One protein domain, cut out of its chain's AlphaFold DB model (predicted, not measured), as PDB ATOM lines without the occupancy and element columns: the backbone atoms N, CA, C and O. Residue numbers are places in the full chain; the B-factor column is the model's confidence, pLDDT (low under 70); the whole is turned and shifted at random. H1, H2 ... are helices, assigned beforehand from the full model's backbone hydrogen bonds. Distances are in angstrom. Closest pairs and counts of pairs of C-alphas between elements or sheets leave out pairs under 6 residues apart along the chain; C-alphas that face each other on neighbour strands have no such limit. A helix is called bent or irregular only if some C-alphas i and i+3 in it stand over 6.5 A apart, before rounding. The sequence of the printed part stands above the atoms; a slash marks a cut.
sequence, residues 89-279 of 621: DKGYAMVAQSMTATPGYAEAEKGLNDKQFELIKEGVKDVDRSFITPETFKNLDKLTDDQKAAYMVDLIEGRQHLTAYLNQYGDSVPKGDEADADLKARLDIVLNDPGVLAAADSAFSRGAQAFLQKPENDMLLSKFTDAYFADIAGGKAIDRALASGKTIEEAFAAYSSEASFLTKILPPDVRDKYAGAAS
ATOM      1  N   ASP A  89      25.496  15.921 -20.290       57.81
ATOM      2  CA  ASP A  89      24.729  14.720 -20.651       57.81
ATOM      3  C   ASP A  89      23.568  14.455 -19.691       57.81
ATOM      4  O   ASP A  89      22.469  14.114 -20.125       57.81
ATOM      5  N   LYS A  90      23.779  14.664 -18.386       65.56
ATOM      6  CA  LYS A  90      22.699  14.585 -17.390       65.56
ATOM      7  C   LYS A  90      21.647  15.664 -17.628       65.56
ATOM      8  O   LYS A  90      20.456  15.364 -17.601       65.56
ATOM      9  N   GLY A  91      22.081  16.896 -17.892       61.84
ATOM     10  CA  GLY A  91      21.192  18.004 -18.238       61.84
ATOM     11  C   GLY A  91      20.372  17.708 -19.495       61.84
ATOM     12  O   GLY A  91      19.154  17.860 -19.485       61.84
ATOM     13  N   TYR A  92      21.017  17.206 -20.547       72.56
ATOM     14  CA  TYR A  92      20.369  16.783 -21.786       72.56
ATOM     15  C   TYR A  92      19.368  15.650 -21.556       72.56
ATOM     16  O   TYR A  92      18.239  15.759 -22.022       72.56
ATOM     17  N   ALA A  93      19.734  14.613 -20.796       67.19
ATOM     18  CA  ALA A  93      18.830  13.517 -20.457       67.19
ATOM     19  C   ALA A  93      17.605  14.018 -19.678       67.19
ATOM     20  O   ALA A  93      16.481  13.674 -20.025       67.19
ATOM     21  N   MET A  94      17.790  14.889 -18.679       73.12
ATOM     22  CA  MET A  94      16.680  15.477 -17.918       73.12
ATOM     23  C   MET A  94      15.733  16.290 -18.806       73.12
ATOM     24  O   MET A  94      14.514  16.146 -18.705       73.12
ATOM     25  N   VAL A  95      16.284  17.134 -19.683       81.88
ATOM     26  CA  VAL A  95      15.483  17.923 -20.626       81.88
ATOM     27  C   VAL A  95      14.729  16.992 -21.572       81.88
ATOM     28  O   VAL A  95      13.509  17.095 -21.666       81.88
ATOM     29  N   ALA A  96      15.410  16.036 -22.201       78.69
ATOM     30  CA  ALA A  96      14.796  15.090 -23.126       78.69
ATOM     31  C   ALA A  96      13.702  14.235 -22.461       78.69
ATOM     32  O   ALA A  96      12.630  14.032 -23.029       78.69
ATOM     33  N   GLN A  97      13.913  13.791 -21.219       77.62
ATOM     34  CA  GLN A  97      12.922  13.037 -20.443       77.62
ATOM     35  C   GLN A  97      11.661  13.853 -20.124       77.62
ATOM     36  O   GLN A  97      10.592  13.265 -19.933       77.62
ATOM     37  N   SER A  98      11.753  15.186 -20.089       82.75
ATOM     38  CA  SER A  98      10.598  16.077 -19.906       82.75
ATOM     39  C   SER A  98       9.794  16.317 -21.190       82.75
ATOM     40  O   SER A  98       8.667  16.807 -21.124       82.75
ATOM     41  N   MET A  99      10.343  15.959 -22.354       86.25
ATOM     42  CA  MET A  99       9.686  16.154 -23.644       86.25
ATOM     43  C   MET A  99       8.624  15.085 -23.920       86.25
ATOM     44  O   MET A  99       8.558  14.028 -23.285       86.25
ATOM     45  N   THR A 100       7.775  15.362 -24.904       87.00
ATOM     46  CA  THR A 100       6.902  14.364 -25.525       87.00
ATOM     47  C   THR A 100       7.628  13.657 -26.663       87.00
ATOM     48  O   THR A 100       8.578  14.204 -27.218       87.00
ATOM     49  N   ALA A 101       7.144  12.473 -27.043       84.69
ATOM     50  CA  ALA A 101       7.648  11.779 -28.223       84.69
ATOM     51  C   ALA A 101       7.534  12.655 -29.484       84.69
ATOM     52  O   ALA A 101       6.590  13.443 -29.611       84.69
ATOM     53  N   THR A 102       8.463  12.493 -30.422       89.56
ATOM     54  CA  THR A 102       8.567  13.349 -31.608       89.56
ATOM     55  C   THR A 102       7.370  13.152 -32.545       89.56
ATOM     56  O   THR A 102       7.154  12.046 -33.056       89.56
ATOM     57  N   PRO A 103       6.574  14.204 -32.824       85.94
ATOM     58  CA  PRO A 103       5.408  14.082 -33.689       85.94
ATOM     59  C   PRO A 103       5.781  13.777 -35.145       85.94
ATOM     60  O   PRO A 103       6.619  14.448 -35.761       85.94
ATOM     61  N   GLY A 104       5.101  12.797 -35.737       82.81
ATOM     62  CA  GLY A 104       5.277  12.437 -37.144       82.81
ATOM     63  C   GLY A 104       6.589  11.708 -37.462       82.81
ATOM     64  O   GLY A 104       7.005  11.702 -38.620       82.81
ATOM     65  N   TYR A 105       7.292  11.174 -36.451       85.19
ATOM     66  CA  TYR A 105       8.527  10.405 -36.653       85.19
ATOM     67  C   TYR A 105       8.277   9.144 -37.495       85.19
ATOM     68  O   TYR A 105       9.005   8.898 -38.451       85.19
ATOM     69  N   ALA A 106       7.218   8.385 -37.196       78.56
ATOM     70  CA  ALA A 106       6.920   7.131 -37.890       78.56
ATOM     71  C   ALA A 106       6.661   7.338 -39.394       78.56
ATOM     72  O   ALA A 106       7.119   6.556 -40.226       78.56
ATOM     73  N   GLU A 107       5.958   8.411 -39.762       81.56
ATOM     74  CA  GLU A 107       5.725   8.790 -41.156       81.56
ATOM     75  C   GLU A 107       7.025   9.210 -41.854       81.56
ATOM     76  O   GLU A 107       7.247   8.843 -43.009       81.56
ATOM     77  N   ALA A 108       7.898   9.940 -41.157       83.06
ATOM     78  CA  ALA A 108       9.200  10.354 -41.675       83.06
ATOM     79  C   ALA A 108      10.146   9.162 -41.891       83.06
ATOM     80  O   ALA A 108      10.751   9.043 -42.958       83.06
ATOM     81  N   GLU A 109      10.233   8.250 -40.919       79.31
ATOM     82  CA  GLU A 109      10.982   6.996 -41.032       79.31
ATOM     83  C   GLU A 109      10.467   6.162 -42.210       79.31
ATOM     84  O   GLU A 109      11.256   5.690 -43.030       79.31
ATOM     85  N   LYS A 110       9.142   6.019 -42.341       74.31
ATOM     86  CA  LYS A 110       8.535   5.310 -43.470       74.31
ATOM     87  C   LYS A 110       8.919   5.944 -44.808       74.31
ATOM     88  O   LYS A 110       9.351   5.226 -45.701       74.31
ATOM     89  N   GLY A 111       8.830   7.270 -44.929       74.56
ATOM     90  CA  GLY A 111       9.199   7.979 -46.156       74.56
ATOM     91  C   GLY A 111      10.667   7.793 -46.557       74.56
ATOM     92  O   GLY A 111      10.966   7.677 -47.744       74.56
ATOM     93  N   LEU A 112      11.584   7.715 -45.586       76.44
ATOM     94  CA  LEU A 112      12.998   7.440 -45.858       76.44
ATOM     95  C   LEU A 112      13.238   5.963 -46.220       76.44
ATOM     96  O   LEU A 112      14.009   5.669 -47.132       76.44
ATOM     97  N   ASN A 113      12.538   5.036 -45.558       65.00
ATOM     98  CA  ASN A 113      12.585   3.605 -45.867       65.00
ATOM     99  C   ASN A 113      12.025   3.292 -47.264       65.00
ATOM    100  O   ASN A 113      12.587   2.464 -47.978       65.00
ATOM    101  N   ASP A 114      10.979   3.991 -47.703       66.19
ATOM    102  CA  ASP A 114      10.443   3.860 -49.063       66.19
ATOM    103  C   ASP A 114      11.476   4.304 -50.126       66.19
ATOM    104  O   ASP A 114      11.452   3.826 -51.261       66.19
ATOM    105  N   LYS A 115      12.442   5.152 -49.741       72.75
ATOM    106  CA  LYS A 115      13.569   5.616 -50.569       72.75
ATOM    107  C   LYS A 115      14.845   4.789 -50.413       72.75
ATOM    108  O   LYS A 115      15.861   5.136 -51.009       72.75
ATOM    109  N   GLN A 116      14.828   3.689 -49.660       67.94
ATOM    110  CA  GLN A 116      16.038   2.945 -49.291       67.94
ATOM    111  C   GLN A 116      16.925   2.584 -50.493       67.94
ATOM    112  O   GLN A 116      18.133   2.795 -50.439       67.94
ATOM    113  N   PHE A 117      16.346   2.103 -51.598       69.31
ATOM    114  CA  PHE A 117      17.125   1.772 -52.798       69.31
ATOM    115  C   PHE A 117      17.724   3.011 -53.485       69.31
ATOM    116  O   PHE A 117      18.878   2.976 -53.908       69.31
ATOM    117  N   GLU A 118      16.985   4.125 -53.551       75.19
ATOM    118  CA  GLU A 118      17.493   5.404 -54.076       75.19
ATOM    119  C   GLU A 118      18.668   5.917 -53.237       75.19
ATOM    120  O   GLU A 118      19.655   6.409 -53.778       75.19
ATOM    121  N   LEU A 119      18.587   5.753 -51.917       77.25
ATOM    122  CA  LEU A 119      19.638   6.154 -50.989       77.25
ATOM    123  C   LEU A 119      20.862   5.238 -51.098       77.25
ATOM    124  O   LEU A 119      21.980   5.735 -51.144       77.25
ATOM    125  N   ILE A 120      20.687   3.922 -51.236       74.12
ATOM    126  CA  ILE A 120      21.814   3.013 -51.508       74.12
ATOM    127  C   ILE A 120      22.518   3.426 -52.805       74.12
ATOM    128  O   ILE A 120      23.741   3.547 -52.809       74.12
ATOM    129  N   LYS A 121      21.759   3.706 -53.876       78.56
ATOM    130  CA  LYS A 121      22.296   4.206 -55.153       78.56
ATOM    131  C   LYS A 121      23.105   5.485 -54.976       78.56
ATOM    132  O   LYS A 121      24.229   5.558 -55.465       78.56
ATOM    133  N   GLU A 122      22.553   6.466 -54.268       86.19
ATOM    134  CA  GLU A 122      23.246   7.717 -53.952       86.19
ATOM    135  C   GLU A 122      24.559   7.448 -53.197       86.19
ATOM    136  O   GLU A 122      25.582   8.055 -53.500       86.19
ATOM    137  N   GLY A 123      24.561   6.485 -52.272       81.44
ATOM    138  CA  GLY A 123      25.732   6.100 -51.483       81.44
ATOM    139  C   GLY A 123      26.819   5.317 -52.228       81.44
ATOM    140  O   GLY A 123      27.913   5.151 -51.679       81.44
ATOM    141  N   VAL A 124      26.547   4.836 -53.449       88.19
ATOM    142  CA  VAL A 124      27.517   4.142 -54.327       88.19
ATOM    143  C   VAL A 124      27.703   4.828 -55.683       88.19
ATOM    144  O   VAL A 124      28.295   4.244 -56.597       88.19
ATOM    145  N   LYS A 125      27.185   6.049 -55.855       89.81
ATOM    146  CA  LYS A 125      27.200   6.757 -57.144       89.81
ATOM    147  C   LYS A 125      28.616   7.012 -57.676       89.81
ATOM    148  O   LYS A 125      28.816   6.993 -58.883       89.81
ATOM    149  N   ASP A 126      29.583   7.169 -56.774       90.81
ATOM    150  CA  ASP A 126      30.973   7.511 -57.099       90.81
ATOM    151  C   ASP A 126      31.895   6.278 -57.222       90.81
ATOM    152  O   ASP A 126      33.097   6.417 -57.441       90.81
ATOM    153  N   VAL A 127      31.363   5.056 -57.081       92.88
ATOM    154  CA  VAL A 127      32.157   3.817 -57.180       92.88
ATOM    155  C   VAL A 127      32.464   3.499 -58.650       92.88
ATOM    156  O   VAL A 127      31.556   3.414 -59.477       92.88
ATOM    157  N   ASP A 128      33.729   3.263 -58.995       91.88
ATOM    158  CA  ASP A 128      34.094   2.832 -60.351       91.88
ATOM    159  C   ASP A 128      33.509   1.441 -60.658       91.88
ATOM    160  O   ASP A 128      33.670   0.507 -59.876       91.88
ATOM    161  N   ARG A 129      32.824   1.303 -61.801       91.38
ATOM    162  CA  ARG A 129      32.147   0.072 -62.243       91.38
ATOM    163  C   ARG A 129      33.022  -0.849 -63.098       91.38
ATOM    164  O   ARG A 129      32.548  -1.893 -63.536       91.38
ATOM    165  N   SER A 130      34.298  -0.514 -63.302       91.69
ATOM    166  CA  SER A 130      35.248  -1.307 -64.104       91.69
ATOM    167  C   SER A 130      35.447  -2.758 -63.629       91.69
ATOM    168  O   SER A 130      35.835  -3.617 -64.419       91.69
ATOM    169  N   PHE A 131      35.150  -3.056 -62.361       92.75
ATOM    170  CA  PHE A 131      35.244  -4.402 -61.782       92.75
ATOM    171  C   PHE A 131      34.079  -5.335 -62.165       92.75
ATOM    172  O   PHE A 131      34.130  -6.534 -61.870       92.75
ATOM    173  N   ILE A 132      33.004  -4.803 -62.757       91.75
ATOM    174  CA  ILE A 132      31.809  -5.581 -63.083       91.75
ATOM    175  C   ILE A 132      32.052  -6.379 -64.360       91.75
ATOM    176  O   ILE A 132      32.222  -5.841 -65.451       91.75
ATOM    177  N   THR A 133      32.042  -7.695 -64.200       91.81
ATOM    178  CA  THR A 133      32.221  -8.685 -65.254       91.81
ATOM    179  C   THR A 133      31.252  -9.848 -65.028       91.81
ATOM    180  O   THR A 133      30.769 -10.045 -63.904       91.81
ATOM    181  N   PRO A 134      31.025 -10.711 -66.035       90.12
ATOM    182  CA  PRO A 134      30.174 -11.886 -65.870       90.12
ATOM    183  C   PRO A 134      30.648 -12.859 -64.779       90.12
ATOM    184  O   PRO A 134      29.874 -13.715 -64.365       90.12
ATOM    185  N   GLU A 135      31.882 -12.737 -64.286       89.06
ATOM    186  CA  GLU A 135      32.474 -13.599 -63.256       89.06
ATOM    187  C   GLU A 135      32.507 -12.947 -61.858       89.06
ATOM    188  O   GLU A 135      32.920 -13.581 -60.883       89.06
ATOM    189  N   THR A 136      32.047 -11.697 -61.724       89.44
ATOM    190  CA  THR A 136      32.106 -10.924 -60.470       89.44
ATOM    191  C   THR A 136      31.364 -11.615 -59.320       89.44
ATOM    192  O   THR A 136      31.878 -11.662 -58.205       89.44
ATOM    193  N   PHE A 137      30.221 -12.259 -59.585       85.38
ATOM    194  CA  PHE A 137      29.460 -13.001 -58.563       85.38
ATOM    195  C   PHE A 137      30.205 -14.196 -57.948       85.38
ATOM    196  O   PHE A 137      29.839 -14.639 -56.864       85.38
ATOM    197  N   LYS A 138      31.231 -14.739 -58.619       87.81
ATOM    198  CA  LYS A 138      32.041 -15.850 -58.088       87.81
ATOM    199  C   LYS A 138      33.196 -15.373 -57.209       87.81
ATOM    200  O   LYS A 138      33.873 -16.197 -56.609       87.81
ATOM    201  N   ASN A 139      33.445 -14.066 -57.179       90.06
ATOM    202  CA  ASN A 139      34.595 -13.449 -56.524       90.06
ATOM    203  C   ASN A 139      34.157 -12.316 -55.579       90.06
ATOM    204  O   ASN A 139      34.867 -11.319 -55.444       90.06
ATOM    205  N   LEU A 140      32.975 -12.437 -54.959       80.12
ATOM    206  CA  LEU A 140      32.438 -11.425 -54.036       80.12
ATOM    207  C   LEU A 140      33.387 -11.156 -52.857       80.12
ATOM    208  O   LEU A 140      33.462 -10.033 -52.372       80.12
ATOM    209  N   ASP A 141      34.153 -12.163 -52.439       80.50
ATOM    210  CA  ASP A 141      35.171 -12.103 -51.388       80.50
ATOM    211  C   ASP A 141      36.348 -11.171 -51.721       80.50
ATOM    212  O   ASP A 141      36.979 -10.627 -50.818       80.50
ATOM    213  N   LYS A 142      36.626 -10.957 -53.012       88.06
ATOM    214  CA  LYS A 142      37.704 -10.077 -53.494       88.06
ATOM    215  C   LYS A 142      37.256  -8.634 -53.694       88.06
ATOM    216  O   LYS A 142      38.091  -7.774 -53.971       88.06
ATOM    217  N   LEU A 143      35.955  -8.374 -53.608       87.44
ATOM    218  CA  LEU A 143      35.401  -7.040 -53.765       87.44
ATOM    219  C   LEU A 143      35.514  -6.260 -52.459       87.44
ATOM    220  O   LEU A 143      35.282  -6.788 -51.369       87.44
ATOM    221  N   THR A 144      35.803  -4.970 -52.588       88.31
ATOM    222  CA  THR A 144      35.576  -4.021 -51.494       88.31
ATOM    223  C   THR A 144      34.083  -3.933 -51.179       88.31
ATOM    224  O   THR A 144      33.240  -4.249 -52.022       88.31
ATOM    225  N   ASP A 145      33.731  -3.471 -49.983       79.50
ATOM    226  CA  ASP A 145      32.324  -3.343 -49.595       79.50
ATOM    227  C   ASP A 145      31.564  -2.402 -50.543       79.50
ATOM    228  O   ASP A 145      30.499  -2.749 -51.049       79.50
ATOM    229  N   ASP A 146      32.159  -1.277 -50.930       83.38
ATOM    230  CA  ASP A 146      31.540  -0.354 -51.885       83.38
ATOM    231  C   ASP A 146      31.291  -0.997 -53.260       83.38
ATOM    232  O   ASP A 146      30.242  -0.774 -53.868       83.38
ATOM    233  N   GLN A 147      32.199  -1.861 -53.722       92.00
ATOM    234  CA  GLN A 147      32.014  -2.642 -54.948       92.00
ATOM    235  C   GLN A 147      30.921  -3.710 -54.800       92.00
ATOM    236  O   GLN A 147      30.145  -3.912 -55.732       92.00
ATOM    237  N   LYS A 148      30.797  -4.370 -53.641       84.44
ATOM    238  CA  LYS A 148      29.703  -5.324 -53.375       84.44
ATOM    239  C   LYS A 148      28.337  -4.641 -53.433       84.44
ATOM    240  O   LYS A 148      27.434  -5.133 -54.110       84.44
ATOM    241  N   ALA A 149      28.191  -3.497 -52.760       76.75
ATOM    242  CA  ALA A 149      26.950  -2.723 -52.766       76.75
ATOM    243  C   ALA A 149      26.619  -2.191 -54.169       76.75
ATOM    244  O   ALA A 149      25.475  -2.296 -54.612       76.75
ATOM    245  N   ALA A 150      27.622  -1.680 -54.890       85.44
ATOM    246  CA  ALA A 150      27.476  -1.260 -56.280       85.44
ATOM    247  C   ALA A 150      27.011  -2.414 -57.182       85.44
ATOM    248  O   ALA A 150      26.034  -2.263 -57.908       85.44
ATOM    249  N   TYR A 151      27.632  -3.592 -57.069       89.94
ATOM    250  CA  TYR A 151      27.256  -4.771 -57.850       89.94
ATOM    251  C   TYR A 151      25.819  -5.233 -57.574       89.94
ATOM    252  O   TYR A 151      25.090  -5.573 -58.505       89.94
ATOM    253  N   MET A 152      25.386  -5.200 -56.308       83.25
ATOM    254  CA  MET A 152      23.997  -5.477 -55.937       83.25
ATOM    255  C   MET A 152      23.034  -4.495 -56.617       83.25
ATOM    256  O   MET A 152      22.040  -4.924 -57.203       83.25
ATOM    257  N   VAL A 153      23.333  -3.194 -56.567       77.62
ATOM    258  CA  VAL A 153      22.538  -2.157 -57.241       77.62
ATOM    259  C   VAL A 153      22.456  -2.423 -58.743       77.62
ATOM    260  O   VAL A 153      21.357  -2.434 -59.292       77.62
ATOM    261  N   ASP A 154      23.585  -2.696 -59.395       82.62
ATOM    262  CA  ASP A 154      23.629  -2.895 -60.844       82.62
ATOM    263  C   ASP A 154      22.878  -4.163 -61.282       82.62
ATOM    264  O   ASP A 154      22.157  -4.127 -62.279       82.62
ATOM    265  N   LEU A 155      22.951  -5.260 -60.516       77.19
ATOM    266  CA  LEU A 155      22.140  -6.462 -60.759       77.19
ATOM    267  C   LEU A 155      20.637  -6.192 -60.614       77.19
ATOM    268  O   LEU A 155      19.841  -6.667 -61.430       77.19
ATOM    269  N   ILE A 156      20.245  -5.430 -59.588       72.44
ATOM    270  CA  ILE A 156      18.848  -5.054 -59.357       72.44
ATOM    271  C   ILE A 156      18.336  -4.210 -60.528       72.44
ATOM    272  O   ILE A 156      17.297  -4.535 -61.108       72.44
ATOM    273  N   GLU A 157      19.070  -3.166 -60.915       70.31
ATOM    274  CA  GLU A 157      18.679  -2.306 -62.031       70.31
ATOM    275  C   GLU A 157      18.684  -3.063 -63.363       70.31
ATOM    276  O   GLU A 157      17.750  -2.926 -64.151       70.31
ATOM    277  N   GLY A 158      19.696  -3.900 -63.617       69.62
ATOM    278  CA  GLY A 158      19.778  -4.731 -64.819       69.62
ATOM    279  C   GLY A 158      18.550  -5.628 -64.974       69.62
ATOM    280  O   GLY A 158      17.953  -5.693 -66.051       69.62
ATOM    281  N   ARG A 159      18.096  -6.238 -63.873       71.25
ATOM    282  CA  ARG A 159      16.864  -7.029 -63.861       71.25
ATOM    283  C   ARG A 159      15.605  -6.184 -64.027       71.25
ATOM    284  O   ARG A 159      14.704  -6.613 -64.745       71.25
ATOM    285  N   GLN A 160      15.517  -5.006 -63.407       62.81
ATOM    286  CA  GLN A 160      14.382  -4.094 -63.605       62.81
ATOM    287  C   GLN A 160      14.248  -3.679 -65.074       62.81
ATOM    288  O   GLN A 160      13.159  -3.765 -65.640       62.81
ATOM    289  N   HIS A 161      15.358  -3.282 -65.700       63.84
ATOM    290  CA  HIS A 161      15.398  -2.890 -67.106       63.84
ATOM    291  C   HIS A 161      15.013  -4.047 -68.032       63.84
ATOM    292  O   HIS A 161      14.186  -3.856 -68.922       63.84
ATOM    293  N   LEU A 162      15.539  -5.254 -67.789       65.81
ATOM    294  CA  LEU A 162      15.138  -6.437 -68.547       65.81
ATOM    295  C   LEU A 162      13.654  -6.765 -68.342       65.81
ATOM    296  O   LEU A 162      12.945  -6.979 -69.313       65.81
ATOM    297  N   THR A 163      13.154  -6.756 -67.105       62.84
ATOM    298  CA  THR A 163      11.741  -7.062 -66.813       62.84
ATOM    299  C   THR A 163      10.804  -6.093 -67.531       62.84
ATOM    300  O   THR A 163       9.812  -6.516 -68.116       62.84
ATOM    301  N   ALA A 164      11.122  -4.797 -67.536       57.94
ATOM    302  CA  ALA A 164      10.340  -3.810 -68.271       57.94
ATOM    303  C   ALA A 164      10.368  -4.060 -69.785       57.94
ATOM    304  O   ALA A 164       9.327  -3.991 -70.436       57.94
ATOM    305  N   TYR A 165      11.535  -4.423 -70.324       62.22
ATOM    306  CA  TYR A 165      11.694  -4.795 -71.727       62.22
ATOM    307  C   TYR A 165      10.864  -6.040 -72.090       62.22
ATOM    308  O   TYR A 165      10.146  -6.041 -73.087       62.22
ATOM    309  N   LEU A 166      10.874  -7.078 -71.248       61.44
ATOM    310  CA  LEU A 166      10.068  -8.289 -71.449       61.44
ATOM    311  C   LEU A 166       8.570  -8.033 -71.284       61.44
ATOM    312  O   LEU A 166       7.785  -8.558 -72.061       61.44
ATOM    313  N   ASN A 167       8.151  -7.185 -70.346       60.16
ATOM    314  CA  ASN A 167       6.741  -6.808 -70.215       60.16
ATOM    315  C   ASN A 167       6.222  -6.068 -71.456       60.16
ATOM    316  O   ASN A 167       5.044  -6.172 -71.789       60.16
ATOM    317  N   GLN A 168       7.091  -5.313 -72.130       62.38
ATOM    318  CA  GLN A 168       6.732  -4.547 -73.320       62.38
ATOM    319  C   GLN A 168       6.722  -5.402 -74.596       62.38
ATOM    320  O   GLN A 168       5.894  -5.163 -75.474       62.38
ATOM    321  N   TYR A 169       7.624  -6.383 -74.711       62.03
ATOM    322  CA  TYR A 169       7.858  -7.119 -75.964       62.03
ATOM    323  C   TYR A 169       7.587  -8.632 -75.894       62.03
ATOM    324  O   TYR A 169       7.485  -9.278 -76.940       62.03
ATOM    325  N   GLY A 170       7.414  -9.190 -74.693       62.56
ATOM    326  CA  GLY A 170       7.015 -10.575 -74.426       62.56
ATOM    327  C   GLY A 170       7.815 -11.608 -75.220       62.56
ATOM    328  O   GLY A 170       9.043 -11.547 -75.302       62.56
ATOM    329  N   ASP A 171       7.090 -12.510 -75.884       66.50
ATOM    330  CA  ASP A 171       7.621 -13.603 -76.717       66.50
ATOM    331  C   ASP A 171       8.490 -13.140 -77.904       66.50
ATOM    332  O   ASP A 171       9.142 -13.955 -78.566       66.50
ATOM    333  N   SER A 172       8.517 -11.834 -78.189       66.56
ATOM    334  CA  SER A 172       9.372 -11.233 -79.220       66.56
ATOM    335  C   SER A 172      10.829 -11.078 -78.764       66.56
ATOM    336  O   SER A 172      11.647 -10.562 -79.522       66.56
ATOM    337  N   VAL A 173      11.180 -11.519 -77.548       72.50
ATOM    338  CA  VAL A 173      12.547 -11.498 -77.002       72.50
ATOM    339  C   VAL A 173      12.982 -12.930 -76.646       72.50
ATOM    340  O   VAL A 173      12.909 -13.338 -75.489       72.50
ATOM    341  N   PRO A 174      13.470 -13.732 -77.616       72.19
ATOM    342  CA  PRO A 174      13.631 -15.185 -77.452       72.19
ATOM    343  C   PRO A 174      14.610 -15.631 -76.356       72.19
ATOM    344  O   PRO A 174      14.541 -16.769 -75.908       72.19
ATOM    345  N   LYS A 175      15.543 -14.759 -75.951       83.25
ATOM    346  CA  LYS A 175      16.524 -15.010 -74.876       83.25
ATOM    347  C   LYS A 175      16.194 -14.282 -73.569       83.25
ATOM    348  O   LYS A 175      17.003 -14.278 -72.644       83.25
ATOM    349  N   GLY A 176      15.028 -13.645 -73.506       75.75
ATOM    350  CA  GLY A 176      14.587 -12.838 -72.376       75.75
ATOM    351  C   GLY A 176      14.512 -13.621 -71.074       75.75
ATOM    352  O   GLY A 176      15.158 -13.256 -70.094       75.75
ATOM    353  N   ASP A 177      13.791 -14.741 -71.099       78.12
ATOM    354  CA  ASP A 177      13.582 -15.591 -69.924       78.12
ATOM    355  C   ASP A 177      14.892 -16.190 -69.401       78.12
ATOM    356  O   ASP A 177      15.113 -16.281 -68.194       78.12
ATOM    357  N   GLU A 178      15.803 -16.552 -70.307       84.38
ATOM    358  CA  GLU A 178      17.117 -17.091 -69.951       84.38
ATOM    359  C   GLU A 178      18.014 -16.031 -69.287       84.38
ATOM    360  O   GLU A 178      18.804 -16.345 -68.391       84.38
ATOM    361  N   ALA A 179      17.912 -14.772 -69.722       78.00
ATOM    362  CA  ALA A 179      18.626 -13.654 -69.119       78.00
ATOM    363  C   ALA A 179      18.039 -13.270 -67.747       78.00
ATOM    364  O   ALA A 179      18.803 -13.018 -66.814       78.00
ATOM    365  N   ASP A 180      16.709 -13.284 -67.582       74.44
ATOM    366  CA  ASP A 180      16.064 -13.025 -66.283       74.44
ATOM    367  C   ASP A 180      16.358 -14.145 -65.277       74.44
ATOM    368  O   ASP A 180      16.636 -13.862 -64.111       74.44
ATOM    369  N   ALA A 181      16.383 -15.407 -65.717       77.00
ATOM    370  CA  ALA A 181      16.777 -16.532 -64.871       77.00
ATOM    371  C   ALA A 181      18.224 -16.400 -64.359       77.00
ATOM    372  O   ALA A 181      18.470 -16.620 -63.172       77.00
ATOM    373  N   ASP A 182      19.169 -15.990 -65.214       81.56
ATOM    374  CA  ASP A 182      20.574 -15.805 -64.817       81.56
ATOM    375  C   ASP A 182      20.745 -14.628 -63.840       81.56
ATOM    376  O   ASP A 182      21.425 -14.748 -62.819       81.56
ATOM    377  N   LEU A 183      20.059 -13.506 -64.094       75.44
ATOM    378  CA  LEU A 183      20.031 -12.363 -63.178       75.44
ATOM    379  C   LEU A 183      19.411 -12.722 -61.824       75.44
ATOM    380  O   LEU A 183      19.950 -12.330 -60.791       75.44
ATOM    381  N   LYS A 184      18.311 -13.485 -61.805       72.31
ATOM    382  CA  LYS A 184      17.694 -13.984 -60.567       72.31
ATOM    383  C   LYS A 184      18.648 -14.872 -59.779       72.31
ATOM    384  O   LYS A 184      18.777 -14.670 -58.579       72.31
ATOM    385  N   ALA A 185      19.326 -15.812 -60.438       76.94
ATOM    386  CA  ALA A 185      20.277 -16.701 -59.774       76.94
ATOM    387  C   ALA A 185      21.436 -15.916 -59.135       76.94
ATOM    388  O   ALA A 185      21.812 -16.171 -57.993       76.94
ATOM    389  N   ARG A 186      21.969 -14.909 -59.835       81.19
ATOM    390  CA  ARG A 186      23.027 -14.033 -59.304       81.19
ATOM    391  C   ARG A 186      22.531 -13.145 -58.167       81.19
ATOM    392  O   ARG A 186      23.237 -12.997 -57.175       81.19
ATOM    393  N   LEU A 187      21.333 -12.573 -58.294       71.31
ATOM    394  CA  LEU A 187      20.701 -11.800 -57.224       71.31
ATOM    395  C   LEU A 187      20.459 -12.652 -55.982       71.31
ATOM    396  O   LEU A 187      20.701 -12.170 -54.887       71.31
ATOM    397  N   ASP A 188      20.036 -13.906 -56.131       67.50
ATOM    398  CA  ASP A 188      19.843 -14.807 -54.993       67.50
ATOM    399  C   ASP A 188      21.164 -15.063 -54.253       67.50
ATOM    400  O   ASP A 188      21.214 -14.994 -53.032       67.50
ATOM    401  N   ILE A 189      22.275 -15.250 -54.974       74.31
ATOM    402  CA  ILE A 189      23.606 -15.367 -54.351       74.31
ATOM    403  C   ILE A 189      23.975 -14.075 -53.607       74.31
ATOM    404  O   ILE A 189      24.353 -14.114 -52.441       74.31
ATOM    405  N   VAL A 190      23.844 -12.928 -54.274       69.31
ATOM    406  CA  VAL A 190      24.271 -11.619 -53.757       69.31
ATOM    407  C   VAL A 190      23.417 -11.163 -52.570       69.31
ATOM    408  O   VAL A 190      23.954 -10.647 -51.598       69.31
ATOM    409  N   LEU A 191      22.103 -11.387 -52.598       61.12
ATOM    410  CA  LEU A 191      21.185 -11.001 -51.518       61.12
ATOM    411  C   LEU A 191      21.231 -11.955 -50.315       61.12
ATOM    412  O   LEU A 191      20.733 -11.598 -49.247       61.12
ATOM    413  N   ASN A 192      21.826 -13.140 -50.469       60.44
ATOM    414  CA  ASN A 192      22.078 -14.070 -49.369       60.44
ATOM    415  C   ASN A 192      23.516 -13.969 -48.814       60.44
ATOM    416  O   ASN A 192      23.819 -14.641 -47.827       60.44
ATOM    417  N   ASP A 193      24.393 -13.142 -49.401       58.31
ATOM    418  CA  ASP A 193      25.769 -12.931 -48.931       58.31
ATOM    419  C   ASP A 193      25.824 -11.882 -47.800       58.31
ATOM    420  O   ASP A 193      25.552 -10.704 -48.041       58.31
ATOM    421  N   PRO A 194      26.224 -12.239 -46.564       53.84
ATOM    422  CA  PRO A 194      26.231 -11.299 -45.439       53.84
ATOM    423  C   PRO A 194      27.120 -10.064 -45.649       53.84
ATOM    424  O   PRO A 194      26.799  -8.984 -45.152       53.84
ATOM    425  N   GLY A 195      28.226 -10.206 -46.388       60.19
ATOM    426  CA  GLY A 195      29.150  -9.113 -46.677       60.19
ATOM    427  C   GLY A 195      28.554  -8.093 -47.644       60.19
ATOM    428  O   GLY A 195      28.731  -6.892 -47.456       60.19
ATOM    429  N   VAL A 196      27.793  -8.549 -48.641       65.50
ATOM    430  CA  VAL A 196      27.027  -7.666 -49.534       65.50
ATOM    431  C   VAL A 196      25.979  -6.875 -48.754       65.50
ATOM    432  O   VAL A 196      25.776  -5.691 -49.009       65.50
ATOM    433  N   LEU A 197      25.316  -7.500 -47.787       58.53
ATOM    434  CA  LEU A 197      24.255  -6.842 -47.028       58.53
ATOM    435  C   LEU A 197      24.792  -5.789 -46.066       58.53
ATOM    436  O   LEU A 197      24.232  -4.696 -45.979       58.53
ATOM    437  N   ALA A 198      25.910  -6.084 -45.402       55.88
ATOM    438  CA  ALA A 198      26.641  -5.105 -44.607       55.88
ATOM    439  C   ALA A 198      27.106  -3.919 -45.472       55.88
ATOM    440  O   ALA A 198      26.962  -2.758 -45.084       55.88
ATOM    441  N   ALA A 199      27.598  -4.204 -46.679       64.19
ATOM    442  CA  ALA A 199      27.984  -3.184 -47.640       64.19
ATOM    443  C   ALA A 199      26.801  -2.312 -48.099       64.19
ATOM    444  O   ALA A 199      26.915  -1.086 -48.143       64.19
ATOM    445  N   ALA A 200      25.653  -2.921 -48.403       66.38
ATOM    446  CA  ALA A 200      24.433  -2.212 -48.778       66.38
ATOM    447  C   ALA A 200      23.926  -1.300 -47.649       66.38
ATOM    448  O   ALA A 200      23.476  -0.186 -47.908       66.38
ATOM    449  N   ASP A 201      24.042  -1.741 -46.398       63.94
ATOM    450  CA  ASP A 201      23.675  -0.951 -45.221       63.94
ATOM    451  C   ASP A 201      24.591   0.271 -45.014       63.94
ATOM    452  O   ASP A 201      24.135   1.378 -44.702       63.94
ATOM    453  N   SER A 202      25.892   0.094 -45.259       68.56
ATOM    454  CA  SER A 202      26.875   1.184 -45.256       68.56
ATOM    455  C   SER A 202      26.584   2.200 -46.366       68.56
ATOM    456  O   SER A 202      26.525   3.408 -46.118       68.56
ATOM    457  N   ALA A 203      26.298   1.715 -47.578       73.62
ATOM    458  CA  ALA A 203      25.888   2.547 -48.704       73.62
ATOM    459  C   ALA A 203      24.595   3.325 -48.418       73.62
ATOM    460  O   ALA A 203      24.552   4.535 -48.642       73.62
ATOM    461  N   PHE A 204      23.570   2.670 -47.861       79.31
ATOM    462  CA  PHE A 204      22.348   3.336 -47.408       79.31
ATOM    463  C   PHE A 204      22.663   4.475 -46.438       79.31
ATOM    464  O   PHE A 204      22.170   5.583 -46.625       79.31
ATOM    465  N   SER A 205      23.503   4.222 -45.433       76.94
ATOM    466  CA  SER A 205      23.849   5.219 -44.413       76.94
ATOM    467  C   SER A 205      24.485   6.464 -45.037       76.94
ATOM    468  O   SER A 205      24.061   7.583 -44.749       76.94
ATOM    469  N   ARG A 206      25.442   6.284 -45.959       83.31
ATOM    470  CA  ARG A 206      26.068   7.400 -46.688       83.31
ATOM    471  C   ARG A 206      25.067   8.164 -47.547       83.31
ATOM    472  O   ARG A 206      25.043   9.391 -47.513       83.31
ATOM    473  N   GLY A 207      24.232   7.453 -48.301       84.56
ATOM    474  CA  GLY A 207      23.232   8.082 -49.156       84.56
ATOM    475  C   GLY A 207      22.148   8.816 -48.372       84.56
ATOM    476  O   GLY A 207      21.759   9.914 -48.757       84.56
ATOM    477  N   ALA A 208      21.702   8.261 -47.245       85.25
ATOM    478  CA  ALA A 208      20.754   8.898 -46.338       85.25
ATOM    479  C   ALA A 208      21.332  10.179 -45.728       85.25
ATOM    480  O   ALA A 208      20.659  11.206 -45.736       85.25
ATOM    481  N   GLN A 209      22.589  10.153 -45.272       88.62
ATOM    482  CA  GLN A 209      23.273  11.349 -44.775       88.62
ATOM    483  C   GLN A 209      23.396  12.416 -45.870       88.62
ATOM    484  O   GLN A 209      23.005  13.561 -45.655       88.62
ATOM    485  N   ALA A 210      23.857  12.034 -47.065       89.88
ATOM    486  CA  ALA A 210      23.969  12.948 -48.201       89.88
ATOM    487  C   ALA A 210      22.608  13.518 -48.630       89.88
ATOM    488  O   ALA A 210      22.524  14.673 -49.033       89.88
ATOM    489  N   PHE A 211      21.536  12.727 -48.539       90.56
ATOM    490  CA  PHE A 211      20.172  13.172 -48.805       90.56
ATOM    491  C   PHE A 211      19.687  14.167 -47.746       90.56
ATOM    492  O   PHE A 211      19.210  15.240 -48.102       90.56
ATOM    493  N   LEU A 212      19.835  13.847 -46.460       90.56
ATOM    494  CA  LEU A 212      19.353  14.683 -45.357       90.56
ATOM    495  C   LEU A 212      20.116  16.002 -45.212       90.56
ATOM    496  O   LEU A 212      19.544  16.965 -44.723       90.56
ATOM    497  N   GLN A 213      21.375  16.061 -45.649       90.00
ATOM    498  CA  GLN A 213      22.188  17.283 -45.635       90.00
ATOM    499  C   GLN A 213      21.836  18.279 -46.752       90.00
ATOM    500  O   GLN A 213      22.407  19.369 -46.798       90.00
ATOM    501  N   LYS A 214      20.936  17.926 -47.679       91.44
ATOM    502  CA  LYS A 214      20.482  18.868 -48.709       91.44
ATOM    503  C   LYS A 214      19.525  19.900 -48.090       91.44
ATOM    504  O   LYS A 214      18.638  19.478 -47.349       91.44
ATOM    505  N   PRO A 215      19.626  21.201 -48.431       92.25
ATOM    506  CA  PRO A 215      18.805  22.256 -47.823       92.25
ATOM    507  C   PRO A 215      17.292  22.011 -47.907       92.25
ATOM    508  O   PRO A 215      16.535  22.348 -47.001       92.25
ATOM    509  N   GLU A 216      16.819  21.381 -48.984       92.88
ATOM    510  CA  GLU A 216      15.409  21.013 -49.146       92.88
ATOM    511  C   GLU A 216      14.899  20.000 -48.101       92.88
ATOM    512  O   GLU A 216      13.689  19.865 -47.918       92.88
ATOM    513  N   ASN A 217      15.804  19.310 -47.400       92.06
ATOM    514  CA  ASN A 217      15.504  18.285 -46.405       92.06
ATOM    515  C   ASN A 217      15.762  18.743 -44.957       92.06
ATOM    516  O   ASN A 217      15.624  17.929 -44.044       92.06
ATOM    517  N   ASP A 218      16.047  20.029 -44.713       90.88
ATOM    518  CA  ASP A 218      16.358  20.565 -43.375       90.88
ATOM    519  C   ASP A 218      15.276  20.243 -42.330       90.88
ATOM    520  O   ASP A 218      15.575  19.847 -41.203       90.88
ATOM    521  N   MET A 219      13.994  20.336 -42.705       91.75
ATOM    522  CA  MET A 219      12.885  19.971 -41.813       91.75
ATOM    523  C   MET A 219      12.892  18.487 -41.435       91.75
ATOM    524  O   MET A 219      12.532  18.123 -40.313       91.75
ATOM    525  N   LEU A 220      13.272  17.619 -42.373       92.50
ATOM    526  CA  LEU A 220      13.341  16.180 -42.153       92.50
ATOM    527  C   LEU A 220      14.548  15.828 -41.274       92.50
ATOM    528  O   LEU A 220      14.409  15.052 -40.330       92.50
ATOM    529  N   LEU A 221      15.701  16.458 -41.525       92.44
ATOM    530  CA  LEU A 221      16.892  16.335 -40.684       92.44
ATOM    531  C   LEU A 221      16.628  16.821 -39.252       92.44
ATOM    532  O   LEU A 221      16.984  16.124 -38.298       92.44
ATOM    533  N   SER A 222      15.957  17.967 -39.085       91.38
ATOM    534  CA  SER A 222      15.550  18.474 -37.767       91.38
ATOM    535  C   SER A 222      14.656  17.471 -37.050       91.38
ATOM    536  O   SER A 222      14.902  17.154 -35.895       91.38
ATOM    537  N   LYS A 223      13.671  16.893 -37.742       93.88
ATOM    538  CA  LYS A 223      12.761  15.906 -37.150       93.88
ATOM    539  C   LYS A 223      13.486  14.638 -36.688       93.88
ATOM    540  O   LYS A 223      13.187  14.133 -35.612       93.88
ATOM    541  N   PHE A 224      14.436  14.119 -37.468       92.44
ATOM    542  CA  PHE A 224      15.245  12.974 -37.037       92.44
ATOM    543  C   PHE A 224      16.193  13.334 -35.888       92.44
ATOM    544  O   PHE A 224      16.409  12.519 -34.992       92.44
ATOM    545  N   THR A 225      16.708  14.563 -35.869       91.31
ATOM    546  CA  THR A 225      17.513  15.081 -34.755       91.31
ATOM    547  C   THR A 225      16.684  15.179 -33.472       91.31
ATOM    548  O   THR A 225      17.127  14.717 -32.420       91.31
ATOM    549  N   ASP A 226      15.460  15.699 -33.567       90.94
ATOM    550  CA  ASP A 226      14.513  15.785 -32.456       90.94
ATOM    551  C   ASP A 226      14.123  14.391 -31.955       90.94
ATOM    552  O   ASP A 226      14.114  14.167 -30.749       90.94
ATOM    553  N   ALA A 227      13.896  13.429 -32.856       89.44
ATOM    554  CA  ALA A 227      13.640  12.036 -32.489       89.44
ATOM    555  C   ALA A 227      14.832  11.410 -31.754       89.44
ATOM    556  O   ALA A 227      14.661  10.756 -30.728       89.44
ATOM    557  N   TYR A 228      16.063  11.660 -32.197       85.25
ATOM    558  CA  TYR A 228      17.237  11.160 -31.483       85.25
ATOM    559  C   TYR A 228      17.377  11.776 -30.087       85.25
ATOM    560  O   TYR A 228      17.750  11.096 -29.132       85.25
ATOM    561  N   PHE A 229      17.017  13.047 -29.933       86.62
ATOM    562  CA  PHE A 229      17.037  13.694 -28.631       86.62
ATOM    563  C   PHE A 229      15.874  13.241 -27.734       86.62
ATOM    564  O   PHE A 229      16.096  12.676 -26.670       86.62
ATOM    565  N   ALA A 230      14.624  13.434 -28.146       86.31
ATOM    566  CA  ALA A 230      13.455  13.132 -27.327       86.31
ATOM    567  C   ALA A 230      13.178  11.622 -27.226       86.31
ATOM    568  O   ALA A 230      12.984  11.098 -26.128       86.31
ATOM    569  N   ASP A 231      13.191  10.896 -28.343       84.44
ATOM    570  CA  ASP A 231      12.727   9.505 -28.379       84.44
ATOM    571  C   ASP A 231      13.803   8.528 -27.907       84.44
ATOM    572  O   ASP A 231      13.488   7.589 -27.167       84.44
ATOM    573  N   ILE A 232      15.069   8.797 -28.242       80.75
ATOM    574  CA  ILE A 232      16.213   8.002 -27.781       80.75
ATOM    575  C   ILE A 232      16.787   8.581 -26.485       80.75
ATOM    576  O   ILE A 232      16.693   7.936 -25.440       80.75
ATOM    577  N   ALA A 233      17.311   9.813 -26.488       76.12
ATOM    578  CA  ALA A 233      17.921  10.370 -25.276       76.12
ATOM    579  C   ALA A 233      16.928  10.647 -24.138       76.12
ATOM    580  O   ALA A 233      17.317  10.605 -22.971       76.12
ATOM    581  N   GLY A 234      15.647  10.850 -24.444       75.31
ATOM    582  CA  GLY A 234      14.566  10.982 -23.466       75.31
ATOM    583  C   GLY A 234      13.806   9.686 -23.182       75.31
ATOM    584  O   GLY A 234      12.964   9.670 -22.283       75.31
ATOM    585  N   GLY A 235      14.082   8.601 -23.917       74.69
ATOM    586  CA  GLY A 235      13.430   7.306 -23.711       74.69
ATOM    587  C   GLY A 235      11.991   7.216 -24.218       74.69
ATOM    588  O   GLY A 235      11.307   6.227 -23.940       74.69
ATOM    589  N   LYS A 236      11.505   8.227 -24.954       86.56
ATOM    590  CA  LYS A 236      10.094   8.309 -25.359       86.56
ATOM    591  C   LYS A 236       9.691   7.242 -26.366       86.56
ATOM    592  O   LYS A 236       8.507   6.918 -26.430       86.56
ATOM    593  N   ALA A 237      10.635   6.634 -27.087       76.00
ATOM    594  CA  ALA A 237      10.339   5.476 -27.926       76.00
ATOM    595  C   ALA A 237       9.820   4.283 -27.095       76.00
ATOM    596  O   ALA A 237       8.860   3.626 -27.507       76.00
ATOM    597  N   ILE A 238      10.383   4.049 -25.899       73.50
ATOM    598  CA  ILE A 238       9.906   3.006 -24.976       73.50
ATOM    599  C   ILE A 238       8.536   3.389 -24.418       73.50
ATOM    600  O   ILE A 238       7.610   2.582 -24.482       73.50
ATOM    601  N   ASP A 239       8.377   4.625 -23.936       81.88
ATOM    602  CA  ASP A 239       7.097   5.112 -23.402       81.88
ATOM    603  C   ASP A 239       5.969   4.993 -24.444       81.88
ATOM    604  O   ASP A 239       4.889   4.482 -24.143       81.88
ATOM    605  N   ARG A 240       6.232   5.404 -25.692       84.25
ATOM    606  CA  ARG A 240       5.301   5.311 -26.829       84.25
ATOM    607  C   ARG A 240       4.930   3.864 -27.135       84.25
ATOM    608  O   ARG A 240       3.753   3.563 -27.326       84.25
ATOM    609  N   ALA A 241       5.914   2.969 -27.182       72.88
ATOM    610  CA  ALA A 241       5.676   1.558 -27.438       72.88
ATOM    611  C   ALA A 241       4.809   0.924 -26.338       72.88
ATOM    612  O   ALA A 241       3.785   0.313 -26.647       72.88
ATOM    613  N   LEU A 242       5.150   1.144 -25.068       75.56
ATOM    614  CA  LEU A 242       4.367   0.648 -23.934       75.56
ATOM    615  C   LEU A 242       2.939   1.216 -23.931       75.56
ATOM    616  O   LEU A 242       1.981   0.474 -23.732       75.56
ATOM    617  N   ALA A 243       2.776   2.512 -24.218       82.31
ATOM    618  CA  ALA A 243       1.462   3.148 -24.327       82.31
ATOM    619  C   ALA A 243       0.607   2.562 -25.466       82.31
ATOM    620  O   ALA A 243      -0.616   2.526 -25.360       82.31
ATOM    621  N   SER A 244       1.239   2.056 -26.530       77.19
ATOM    622  CA  SER A 244       0.563   1.341 -27.623       77.19
ATOM    623  C   SER A 244       0.203  -0.118 -27.298       77.19
ATOM    624  O   SER A 244      -0.262  -0.840 -28.176       77.19
ATOM    625  N   GLY A 245       0.407  -0.561 -26.053       70.31
ATOM    626  CA  GLY A 245       0.083  -1.913 -25.594       70.31
ATOM    627  C   GLY A 245       1.157  -2.961 -25.885       70.31
ATOM    628  O   GLY A 245       0.912  -4.144 -25.653       70.31
ATOM    629  N   LYS A 246       2.334  -2.547 -26.374       65.50
ATOM    630  CA  LYS A 246       3.472  -3.448 -26.589       65.50
ATOM    631  C   LYS A 246       4.032  -3.952 -25.266       65.50
ATOM    632  O   LYS A 246       3.984  -3.254 -24.248       65.50
ATOM    633  N   THR A 247       4.613  -5.146 -25.289       59.72
ATOM    634  CA  THR A 247       5.346  -5.664 -24.131       59.72
ATOM    635  C   THR A 247       6.627  -4.861 -23.885       59.72
ATOM    636  O   THR A 247       7.067  -4.071 -24.723       59.72
ATOM    637  N   ILE A 248       7.255  -5.056 -22.722       57.22
ATOM    638  CA  ILE A 248       8.538  -4.409 -22.405       57.22
ATOM    639  C   ILE A 248       9.595  -4.809 -23.439       57.22
ATOM    640  O   ILE A 248      10.338  -3.963 -23.924       57.22
ATOM    641  N   GLU A 249       9.619  -6.074 -23.839       53.50
ATOM    642  CA  GLU A 249      10.534  -6.590 -24.854       53.50
ATOM    643  C   GLU A 249      10.317  -5.915 -26.210       53.50
ATOM    644  O   GLU A 249      11.261  -5.423 -26.824       53.50
ATOM    645  N   GLU A 250       9.066  -5.814 -26.652       56.03
ATOM    646  CA  GLU A 250       8.701  -5.130 -27.894       56.03
ATOM    647  C   GLU A 250       8.977  -3.615 -27.845       56.03
ATOM    648  O   GLU A 250       9.230  -2.991 -28.880       56.03
ATOM    649  N   ALA A 251       8.947  -3.011 -26.656       61.72
ATOM    650  CA  ALA A 251       9.253  -1.599 -26.456       61.72
ATOM    651  C   ALA A 251      10.753  -1.301 -26.540       61.72
ATOM    652  O   ALA A 251      11.154  -0.370 -27.240       61.72
ATOM    653  N   PHE A 252      11.595  -2.117 -25.904       59.97
ATOM    654  CA  PHE A 252      13.048  -2.015 -26.069       59.97
ATOM    655  C   PHE A 252      13.490  -2.402 -27.489       59.97
ATOM    656  O   PHE A 252      14.432  -1.809 -28.013       59.97
ATOM    657  N   ALA A 253      12.780  -3.326 -28.149       56.69
ATOM    658  CA  ALA A 253      13.008  -3.670 -29.552       56.69
ATOM    659  C   ALA A 253      12.778  -2.459 -30.458       56.69
ATOM    660  O   ALA A 253      13.615  -2.137 -31.302       56.69
ATOM    661  N   ALA A 254      11.653  -1.767 -30.250       60.62
ATOM    662  CA  ALA A 254      11.320  -0.549 -30.975       60.62
ATOM    663  C   ALA A 254      12.364   0.549 -30.729       60.62
ATOM    664  O   ALA A 254      12.885   1.105 -31.690       60.62
ATOM    665  N   TYR A 255      12.741   0.784 -29.467       66.19
ATOM    666  CA  TYR A 255      13.797   1.736 -29.106       66.19
ATOM    667  C   TYR A 255      15.128   1.412 -29.788       66.19
ATOM    668  O   TYR A 255      15.766   2.295 -30.351       66.19
ATOM    669  N   SER A 256      15.558   0.147 -29.762       58.12
ATOM    670  CA  SER A 256      16.831  -0.266 -30.359       58.12
ATOM    671  C   SER A 256      16.816  -0.123 -31.880       58.12
ATOM    672  O   SER A 256      17.799   0.336 -32.458       58.12
ATOM    673  N   SER A 257      15.708  -0.489 -32.529       61.06
ATOM    674  CA  SER A 257      15.523  -0.320 -33.975       61.06
ATOM    675  C   SER A 257      15.596   1.155 -34.371       61.06
ATOM    676  O   SER A 257      16.334   1.517 -35.285       61.06
ATOM    677  N   GLU A 258      14.883   2.011 -33.643       71.06
ATOM    678  CA  GLU A 258      14.843   3.457 -33.858       71.06
ATOM    679  C   GLU A 258      16.207   4.110 -33.604       71.06
ATOM    680  O   GLU A 258      16.711   4.842 -34.452       71.06
ATOM    681  N   ALA A 259      16.879   3.764 -32.502       67.12
ATOM    682  CA  ALA A 259      18.223   4.247 -32.201       67.12
ATOM    683  C   ALA A 259      19.224   3.830 -33.283       67.12
ATOM    684  O   ALA A 259      20.071   4.626 -33.691       67.12
ATOM    685  N   SER A 260      19.124   2.591 -33.769       62.62
ATOM    686  CA  SER A 260      19.977   2.071 -34.835       62.62
ATOM    687  C   SER A 260      19.754   2.823 -36.145       62.62
ATOM    688  O   SER A 260      20.719   3.244 -36.780       62.62
ATOM    689  N   PHE A 261      18.496   3.021 -36.538       70.00
ATOM    690  CA  PHE A 261      18.133   3.771 -37.737       70.00
ATOM    691  C   PHE A 261      18.612   5.225 -37.662       70.00
ATOM    692  O   PHE A 261      19.344   5.677 -38.541       70.00
ATOM    693  N   LEU A 262      18.294   5.929 -36.574       71.75
ATOM    694  CA  LEU A 262      18.694   7.319 -36.362       71.75
ATOM    695  C   LEU A 262      20.216   7.478 -36.351       71.75
ATOM    696  O   LEU A 262      20.744   8.399 -36.969       71.75
ATOM    697  N   THR A 263      20.948   6.547 -35.731       69.75
ATOM    698  CA  THR A 263      22.416   6.599 -35.745       69.75
ATOM    699  C   THR A 263      22.969   6.452 -37.166       69.75
ATOM    700  O   THR A 263      23.960   7.094 -37.495       69.75
ATOM    701  N   LYS A 264      22.357   5.658 -38.048       69.75
ATOM    702  CA  LYS A 264      22.846   5.543 -39.435       69.75
ATOM    703  C   LYS A 264      22.716   6.835 -40.214       69.75
ATOM    704  O   LYS A 264      23.640   7.218 -40.927       69.75
ATOM    705  N   ILE A 265      21.553   7.463 -40.109       76.62
ATOM    706  CA  ILE A 265      21.162   8.543 -41.015       76.62
ATOM    707  C   ILE A 265      21.600   9.916 -40.507       76.62
ATOM    708  O   ILE A 265      21.742  10.838 -41.306       76.62
ATOM    709  N   LEU A 266      21.819  10.062 -39.196       80.75
ATOM    710  CA  LEU A 266      22.211  11.336 -38.612       80.75
ATOM    711  C   LEU A 266      23.714  11.612 -38.769       80.75
ATOM    712  O   LEU A 266      24.534  10.694 -38.640       80.75
ATOM    713  N   PRO A 267      24.086  12.885 -38.985       77.81
ATOM    714  CA  PRO A 267      25.472  13.334 -38.957       77.81
ATOM    715  C   PRO A 267      26.191  13.004 -37.631       77.81
ATOM    716  O   PRO A 267      25.559  13.033 -36.569       77.81
ATOM    717  N   PRO A 268      27.509  12.713 -37.652       68.62
ATOM    718  CA  PRO A 268      28.277  12.372 -36.453       68.62
ATOM    719  C   PRO A 268      28.169  13.390 -35.315       68.62
ATOM    720  O   PRO A 268      27.970  12.993 -34.174       68.62
ATOM    721  N   ASP A 269      28.207  14.683 -35.624       73.12
ATOM    722  CA  ASP A 269      28.137  15.776 -34.651       73.12
ATOM    723  C   ASP A 269      26.836  15.771 -33.837       73.12
ATOM    724  O   ASP A 269      26.861  15.996 -32.627       73.12
ATOM    725  N   VAL A 270      25.705  15.450 -34.471       71.62
ATOM    726  CA  VAL A 270      24.408  15.328 -33.788       71.62
ATOM    727  C   VAL A 270      24.388  14.105 -32.873       71.62
ATOM    728  O   VAL A 270      23.909  14.181 -31.739       71.62
ATOM    729  N   ARG A 271      24.917  12.976 -33.355       68.88
ATOM    730  CA  ARG A 271      24.933  11.710 -32.608       68.88
ATOM    731  C   ARG A 271      25.819  11.819 -31.379       68.88
ATOM    732  O   ARG A 271      25.370  11.549 -30.269       68.88
ATOM    733  N   ASP A 272      27.049  12.278 -31.576       67.06
ATOM    734  CA  ASP A 272      28.069  12.356 -30.536       67.06
ATOM    735  C   ASP A 272      27.657  13.340 -29.434       67.06
ATOM    736  O   ASP A 272      27.920  13.095 -28.256       67.06
ATOM    737  N   LYS A 273      26.920  14.404 -29.786       74.00
ATOM    738  CA  LYS A 273      26.400  15.396 -28.836       74.00
ATOM    739  C   LYS A 273      25.426  14.817 -27.807       74.00
ATOM    740  O   LYS A 273      25.430  15.266 -26.664       74.00
ATOM    741  N   TYR A 274      24.569  13.874 -28.201       70.81
ATOM    742  CA  TYR A 274      23.539  13.309 -27.316       70.81
ATOM    743  C   TYR A 274      23.814  11.854 -26.922       70.81
ATOM    744  O   TYR A 274      23.017  11.246 -26.201       70.81
ATOM    745  N   ALA A 275      24.950  11.298 -27.349       61.00
ATOM    746  CA  ALA A 275      25.282   9.902 -27.120       61.00
ATOM    747  C   ALA A 275      25.383   9.543 -25.623       61.00
ATOM    748  O   ALA A 275      24.924   8.481 -25.189       61.00
ATOM    749  N   GLY A 276      25.947  10.444 -24.811       55.84
ATOM    750  CA  GLY A 276      26.040  10.266 -23.361       55.84
ATOM    751  C   GLY A 276      24.664  10.262 -22.689       55.84
ATOM    752  O   GLY A 276      24.363   9.364 -21.899       55.84
ATOM    753  N   ALA A 277      23.793  11.202 -23.066       61.50
ATOM    754  CA  ALA A 277      22.419  11.299 -22.566       61.50
ATOM    755  C   ALA A 277      21.567  10.066 -22.917       61.50
ATOM    756  O   ALA A 277      20.895   9.504 -22.054       61.50
ATOM    757  N   ALA A 278      21.637   9.589 -24.160       61.34
ATOM    758  CA  ALA A 278      20.927   8.383 -24.586       61.34
ATOM    759  C   ALA A 278      21.452   7.097 -23.941       61.34
ATOM    760  O   ALA A 278      20.662   6.219 -23.588       61.34
ATOM    761  N   SER A 279      22.759   7.003 -23.696       55.84
ATOM    762  CA  SER A 279      23.333   5.886 -22.937       55.84
ATOM    763  C   SER A 279      22.861   5.890 -21.477       55.84
ATOM    764  O   SER A 279      22.480   4.846 -20.943       55.84
TER     765      SER A 279
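This is residues 89 to 279 of the 621 residues of an uncharacterized protein of Rhizobium rhizoryzae (UniProt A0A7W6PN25). What shape does the model have? It is an elongated model of two loosely joined lobes: one is the helical hairpin of H4 and H5 with the long loop of residues 124 to 144 beside it, the other a cluster of H1, H2, H7, H8, H9 and H10 with H7 in its middle. H6 runs crosswise between the lobes, with H3 packed on it. How much is printed, and how large is it? The printed part has 191 residues with ten named helices, H1 to H10 in order along the chain, and no named strand; the class is all helix. The whole is loose, with a radius of gyration of the C-alphas of 20.6 A, and spans 66 by 34 by 33 A.

What stands by the longest helix? H4, residues 145 to 172, has a kink of 61 degrees near residue 166 and is irregular, C-alphas 168 and 171 being 9.7 A apart. It forms a helical hairpin with H5, residues 176 to 191, at a shallow tilt of 24 degrees, opposite ways; their closest C-alphas, of Arg 159 and Leu 183, are 6.2 A apart. With residues 145 to 152 alone H4 touches H6, residues 194 to 212, about perpendicular at 90 degrees, the closest C-alphas being those of Ala 149 and Ala 200, 4.7 A apart. What else touches this last helix? H3, residues 116 to 123, touches H6 about perpendicular at 81 degrees, with the closest C-alphas, of Gly 123 and Gly 207, 3.9 A apart. H9, residues 248 to 265, touches H6 with residues 264 to 265 alone, closest at the C-alphas of Ser 205 and Lys 264, 5.1 A. H9 also forms a helical hairpin with H8, residues 236 to 243, whose closest C-alphas are those of Ala 241 and Ala 251, 4.9 A apart. Which helix is the hub? H7, residues 215 to 233, touches six others and is irregular, as is H10, residues 268 to 279: C-alphas 216 and 219 are 7.8 A apart, C-alphas 273 and 276 7.5 A. H7 touches H10 at a shallow tilt of 17 degrees, H1, residues 89 to 98, about perpendicular at 85 degrees, and H2, residues 105 to 114, at a steep tilt of 55 degrees; the closest C-alphas are those of Ala 233 and Ala 278, 3.7 A, Ala 96 and Ala 230, 4.8 A, and Tyr 105 and Ala 227, 6.8 A. H7 touches H6 only at the corner, where the C-alphas of Leu 212 and Leu 221 are 5.5 A apart. How complete are the helix backbones? Every O i to N i+4 pair is within hydrogen-bond range in H1, H2, H3, H5, H6, H8 and H9, against 22 of 24 in H4, 12 of 15 in H7 and 5 of 8 in H10.

Where are the ends? C-alpha 89, in H1, is at (24.729, 14.720, -20.651), and C-alpha 279, in H10, is at (23.333, 5.886, -22.937). Which helices are long? From first to last C-alpha H4 measures 38.3 A, H6 26.9 A, H9 26.0 A, H7 25.5 A and H5 22.0 A. H4 ends with C-alpha 172 at (9.372, -11.233, -79.220).

How far does it reach? The two C-alphas farthest apart, of Gly 91 and Ser 172, are 68.7 A apart. Is it continuous? The printed part has no cut, and the link from H3 to H4, 21 residues, is long. Where is confidence low? The mean pLDDT of the printed part is 76.1, and 60 residues are under 70, among them residues 160 to 172, 190 to 202 and 246 to 257.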